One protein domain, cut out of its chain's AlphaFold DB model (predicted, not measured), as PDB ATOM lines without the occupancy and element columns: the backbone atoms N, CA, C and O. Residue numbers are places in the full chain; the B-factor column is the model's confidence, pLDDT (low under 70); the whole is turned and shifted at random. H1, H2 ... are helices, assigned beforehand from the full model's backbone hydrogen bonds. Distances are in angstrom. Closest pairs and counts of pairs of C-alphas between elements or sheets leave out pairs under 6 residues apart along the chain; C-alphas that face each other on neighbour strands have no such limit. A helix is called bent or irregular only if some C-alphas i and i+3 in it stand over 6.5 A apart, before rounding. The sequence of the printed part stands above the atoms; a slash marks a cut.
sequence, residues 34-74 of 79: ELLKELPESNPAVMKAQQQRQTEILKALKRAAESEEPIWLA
ATOM      1  N   GLU A  34      20.505 -38.214  22.238       68.00
ATOM      2  CA  GLU A  34      21.444 -37.154  21.848       68.00
ATOM      3  C   GLU A  34      22.876 -37.560  22.193       68.00
ATOM      4  O   GLU A  34      23.761 -37.443  21.348       68.00
ATOM      5  N   LEU A  35      23.081 -38.172  23.364       68.25
ATOM      6  CA  LEU A  35      24.375 -38.738  23.755       68.25
ATOM      7  C   LEU A  35      24.845 -39.829  22.784       68.25
ATOM      8  O   LEU A  35      26.012 -39.859  22.405       68.25
ATOM      9  N   LEU A  36      23.935 -40.697  22.331       66.12
ATOM     10  CA  LEU A  36      24.248 -41.738  21.346       66.12
ATOM     11  C   LEU A  36      24.654 -41.161  19.979       66.12
ATOM     12  O   LEU A  36      25.453 -41.772  19.271       66.12
ATOM     13  N   LYS A  37      24.140 -39.983  19.602       65.62
ATOM     14  CA  LYS A  37      24.547 -39.295  18.366       65.62
ATOM     15  C   LYS A  37      25.937 -38.682  18.479       65.62
ATOM     16  O   LYS A  37      26.643 -38.633  17.477       65.62
ATOM     17  N   GLU A  38      26.340 -38.253  19.669       66.25
ATOM     18  CA  GLU A  38      27.669 -37.686  19.921       66.25
ATOM     19  C   GLU A  38      28.766 -38.743  20.093       66.25
ATOM     20  O   GLU A  38      29.953 -38.404  20.090       66.25
ATOM     21  N   LEU A  39      28.405 -40.027  20.209       69.62
ATOM     22  CA  LEU A  39      29.395 -41.091  20.286       69.62
ATOM     23  C   LEU A  39      30.244 -41.141  19.007       69.62
ATOM     24  O   LEU A  39      29.710 -41.089  17.899       69.62
ATOM     25  N   PRO A  40      31.564 -41.341  19.131       62.81
ATOM     26  CA  PRO A  40      32.452 -41.461  17.976       62.81
ATOM     27  C   PRO A  40      32.085 -42.644  17.065       62.81
ATOM     28  O   PRO A  40      32.416 -42.620  15.885       62.81
ATOM     29  N   GLU A  41      31.374 -43.651  17.582       68.50
ATOM     30  CA  GLU A  41      30.866 -44.807  16.828       68.50
ATOM     31  C   GLU A  41      29.802 -44.431  15.787       68.50
ATOM     32  O   GLU A  41      29.671 -45.109  14.768       68.50
ATOM     33  N   SER A  42      29.067 -43.334  16.003       68.38
ATOM     34  CA  SER A  42      28.049 -42.849  15.066       68.38
ATOM     35  C   SER A  42      28.668 -42.162  13.839       68.38
ATOM     36  O   SER A  42      28.029 -42.074  12.787       68.38
ATOM     37  N   ASN A  43      29.917 -41.682  13.951       73.38
ATOM     38  CA  ASN A  43      30.594 -40.906  12.918       73.38
ATOM     39  C   ASN A  43      32.038 -41.398  12.666       73.38
ATOM     40  O   ASN A  43      32.962 -41.055  13.415       73.38
ATOM     41  N   PRO A  44      32.297 -42.099  11.544       72.88
ATOM     42  CA  PRO A  44      33.618 -42.651  11.240       72.88
ATOM     43  C   PRO A  44      34.715 -41.585  11.066       72.88
ATOM     44  O   PRO A  44      35.897 -41.897  11.233       72.88
ATOM     45  N   ALA A  45      34.366 -40.330  10.756       77.31
ATOM     46  CA  ALA A  45      35.334 -39.235  10.690       77.31
ATOM     47  C   ALA A  45      35.826 -38.822  12.088       77.31
ATOM     48  O   ALA A  45      37.025 -38.615  12.286       77.31
ATOM     49  N   VAL A  46      34.919 -38.768  13.070       75.19
ATOM     50  CA  VAL A  46      35.244 -38.447  14.469       75.19
ATOM     51  C   VAL A  46      36.040 -39.584  15.103       75.19
ATOM     52  O   VAL A  46      37.049 -39.326  15.758       75.19
ATOM     53  N   MET A  47      35.673 -40.839  14.825       78.44
ATOM     54  CA  MET A  47      36.426 -42.010  15.280       78.44
ATOM     55  C   MET A  47      37.884 -41.984  14.799       78.44
ATOM     56  O   MET A  47      38.801 -42.168  15.600       78.44
ATOM     57  N   LYS A  48      38.124 -41.704  13.508       79.50
ATOM     58  CA  LYS A  48      39.489 -41.594  12.961       79.50
ATOM     59  C   LYS A  48      40.276 -40.455  13.608       79.50
ATOM     60  O   LYS A  48      41.429 -40.654  13.984       79.50
ATOM     61  N   ALA A  49      39.656 -39.288  13.787       78.88
ATOM     62  CA  ALA A  49      40.290 -38.159  14.465       78.88
ATOM     63  C   ALA A  49      40.628 -38.484  15.932       78.88
ATOM     64  O   ALA A  49      41.696 -38.122  16.428       78.88
ATOM     65  N   GLN A  50      39.756 -39.212  16.632       81.06
ATOM     66  CA  GLN A  50      39.990 -39.630  18.011       81.06
ATOM     67  C   GLN A  50      41.101 -40.680  18.117       81.06
ATOM     68  O   GLN A  50      41.937 -40.580  19.010       81.06
ATOM     69  N   GLN A  51      41.167 -41.640  17.192       81.31
ATOM     70  CA  GLN A  51      42.264 -42.611  17.116       81.31
ATOM     71  C   GLN A  51      43.615 -41.929  16.863       81.31
ATOM     72  O   GLN A  51      44.608 -42.268  17.510       81.31
ATOM     73  N   GLN A  52      43.656 -40.929  15.977       84.31
ATOM     74  CA  GLN A  52      44.859 -40.123  15.742       84.31
ATOM     75  C   GLN A  52      45.296 -39.393  17.018       84.31
ATOM     76  O   GLN A  52      46.442 -39.536  17.437       84.31
ATOM     77  N   ARG A  53      44.368 -38.713  17.705       82.94
ATOM     78  CA  ARG A  53      44.655 -38.035  18.981       82.94
ATOM     79  C   ARG A  53      45.137 -38.997  20.065       82.94
ATOM     80  O   ARG A  53      46.097 -38.693  20.762       82.94
ATOM     81  N   GLN A  54      44.512 -40.168  20.202       83.44
ATOM     82  CA  GLN A  54      44.969 -41.189  21.152       83.44
ATOM     83  C   GLN A  54      46.388 -41.663  20.829       83.44
ATOM     84  O   GLN A  54      47.207 -41.810  21.732       83.44
ATOM     85  N   THR A  55      46.702 -41.840  19.545       86.88
ATOM     86  CA  THR A  55      48.044 -42.234  19.099       86.88
ATOM     87  C   THR A  55      49.082 -41.162  19.435       86.88
ATOM     88  O   THR A  55      50.168 -41.482  19.913       86.88
ATOM     89  N   GLU A  56      48.752 -39.884  19.238       85.38
ATOM     90  CA  GLU A  56      49.618 -38.755  19.597       85.38
ATOM     91  C   GLU A  56      49.848 -38.652  21.107       85.38
ATOM     92  O   GLU A  56      50.989 -38.482  21.540       85.38
ATOM     93  N   ILE A  57      48.796 -38.825  21.911       85.50
ATOM     94  CA  ILE A  57      48.887 -38.835  23.376       85.50
ATOM     95  C   ILE A  57      49.760 -39.999  23.843       85.50
ATOM     96  O   ILE A  57      50.687 -39.788  24.619       85.50
ATOM     97  N   LEU A  58      49.529 -41.214  23.341       86.25
ATOM     98  CA  LEU A  58      50.346 -42.381  23.681       86.25
ATOM     99  C   LEU A  58      51.807 -42.184  23.285       86.25
ATOM    100  O   LEU A  58      52.705 -42.553  24.036       86.25
ATOM    101  N   LYS A  59      52.066 -41.555  22.136       85.00
ATOM    102  CA  LYS A  59      53.424 -41.218  21.703       85.00
ATOM    103  C   LYS A  59      54.071 -40.175  22.616       85.00
ATOM    104  O   LYS A  59      55.253 -40.308  22.924       85.00
ATOM    105  N   ALA A  60      53.324 -39.167  23.064       80.94
ATOM    106  CA  ALA A  60      53.804 -38.169  24.017       80.94
ATOM    107  C   ALA A  60      54.096 -38.790  25.393       80.94
ATOM    108  O   ALA A  60      55.152 -38.533  25.962       80.94
ATOM    109  N   LEU A  61      53.211 -39.663  25.884       81.00
ATOM    110  CA  LEU A  61      53.388 -40.400  27.137       81.00
ATOM    111  C   LEU A  61      54.560 -41.380  27.064       81.00
ATOM    112  O   LEU A  61      55.344 -41.461  28.001       81.00
ATOM    113  N   LYS A  62      54.725 -42.086  25.943       83.62
ATOM    114  CA  LYS A  62      55.878 -42.959  25.716       83.62
ATOM    115  C   LYS A  62      57.178 -42.158  25.711       83.62
ATOM    116  O   LYS A  62      58.107 -42.510  26.422       83.62
ATOM    117  N   ARG A  63      57.213 -41.037  24.985       77.06
ATOM    118  CA  ARG A  63      58.374 -40.134  24.956       77.06
ATOM    119  C   ARG A  63      58.708 -39.575  26.336       77.06
ATOM    120  O   ARG A  63      59.873 -39.377  26.639       77.06
ATOM    121  N   ALA A  64      57.691 -39.310  27.144       73.12
ATOM    122  CA  ALA A  64      57.853 -38.871  28.516       73.12
ATOM    123  C   ALA A  64      58.375 -39.967  29.443       73.12
ATOM    124  O   ALA A  64      59.208 -39.688  30.287       73.12
ATOM    125  N   ALA A  65      57.890 -41.198  29.288       77.12
ATOM    126  CA  ALA A  65      58.348 -42.340  30.071       77.12
ATOM    127  C   ALA A  65      59.783 -42.752  29.707       77.12
ATOM    128  O   ALA A  65      60.521 -43.236  30.556       77.12
ATOM    129  N   GLU A  66      60.177 -42.553  28.449       78.69
ATOM    130  CA  GLU A  66      61.539 -42.781  27.949       78.69
ATOM    131  C   GLU A  66      62.481 -41.588  28.212       78.69
ATOM    132  O   GLU A  66      63.679 -41.686  27.957       78.69
ATOM    133  N   SER A  67      61.957 -40.463  28.707       67.44
ATOM    134  CA  SER A  67      62.715 -39.261  29.062       67.44
ATOM    135  C   SER A  67      62.940 -39.226  30.573       67.44
ATOM    136  O   SER A  67      61.986 -39.295  31.341       67.44
ATOM    137  N   GLU A  68      64.187 -39.055  31.019       65.69
ATOM    138  CA  GLU A  68      64.489 -38.784  32.437       65.69
ATOM    139  C   GLU A  68      63.938 -37.422  32.901       65.69
ATOM    140  O   GLU A  68      63.767 -37.190  34.098       65.69
ATOM    141  N   GLU A  69      63.617 -36.521  31.962       61.88
ATOM    142  CA  GLU A  69      63.037 -35.215  32.261       61.88
ATOM    143  C   GLU A  69      61.497 -35.244  32.277       61.88
ATOM    144  O   GLU A  69      60.870 -35.696  31.308       61.88
ATOM    145  N   PRO A  70      60.859 -34.690  33.325       62.16
ATOM    146  CA  PRO A  70      59.411 -34.581  33.406       62.16
ATOM    147  C   PRO A  70      58.779 -33.668  32.345       62.16
ATOM    148  O   PRO A  70      59.245 -32.559  32.086       62.16
ATOM    149  N   ILE A  71      57.620 -34.077  31.819       61.22
ATOM    150  CA  ILE A  71      56.873 -33.406  30.730       61.22
ATOM    151  C   ILE A  71      56.564 -31.927  31.018       61.22
ATOM    152  O   ILE A  71      56.482 -31.118  30.099       61.22
ATOM    153  N   TRP A  72      56.401 -31.548  32.286       66.62
ATOM    154  CA  TRP A  72      56.088 -30.172  32.691       66.62
ATOM    155  C   TRP A  72      57.295 -29.219  32.682       66.62
ATOM    156  O   TRP A  72      57.109 -28.012  32.819       66.62
ATOM    157  N   LEU A  73      58.521 -29.731  32.517       62.69
ATOM    158  CA  LEU A  73      59.741 -28.927  32.345       62.69
ATOM    159  C   LEU A  73      60.079 -28.669  30.869       62.69
ATOM    160  O   LEU A  73      60.855 -27.759  30.564       62.69
ATOM    161  N   ALA A  74      59.460 -29.409  29.944       59.44
ATOM    162  CA  ALA A  74      59.619 -29.194  28.513       59.44
ATOM    163  C   ALA A  74      58.955 -27.865  28.112       59.44
ATOM    164  O   ALA A  74      57.742 -27.783  27.913       59.44
TER     165      ALA A  74
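This is residues 34 to 74 of the 79 residues of the protein "Ubiquinol-cytochrome-c reductase complex assembly factor 3" of Trichoplax sp. H2 (UniProt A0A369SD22). One long, nearly straight helix, H2, forms the shaft of a thin rod, with the short helix H1 set off near its first end and a tail, residues 66 to 74, turning aside beyond its last end. No second long part packs beside H2, and residues 52 to 59 of it stand free. The printed part has 41 residues, with two named helices in the order H1, H2 and no named strand; the class is all helix. It is extended, with a radius of gyration of the C-alphas of 14.9 A, and spans 43 by 16 by 12 A.

H1, residues 34 to 38, comes first and is joined by a tight link of 5 residues to H2, residues 44 to 65. H1 and H2 are apart, with no C-alpha of the one within 8 A of the other. In both H1 and H2 every O i to N i+4 pair is within hydrogen-bond range. Neither helix is bent. Residues 65 to 70, of which 65 belongs to H2, stand free.

H1 begins at C-alpha 34, at (21.444, -37.154, 21.848), and ends at C-alpha 38, at (27.669, -37.686, 19.921). H2 runs from C-alpha 44, at (33.618, -42.651, 11.240), to C-alpha 65, at (58.348, -42.340, 30.071), and is 31.1 A long. Residues 40 to 42 and 71 to 73 are short helical runs without a name.

The two C-alphas farthest apart are those of Glu 34 and Glu 68, at 44.4 A. The C-alphas of the first and last printed residues, Glu 34 and Ala 74, are 39.6 A apart. The printed part has no cut. The mean pLDDT of the printed part is 74.1, and residues 34 to 42 and 67 to 74 are under 70.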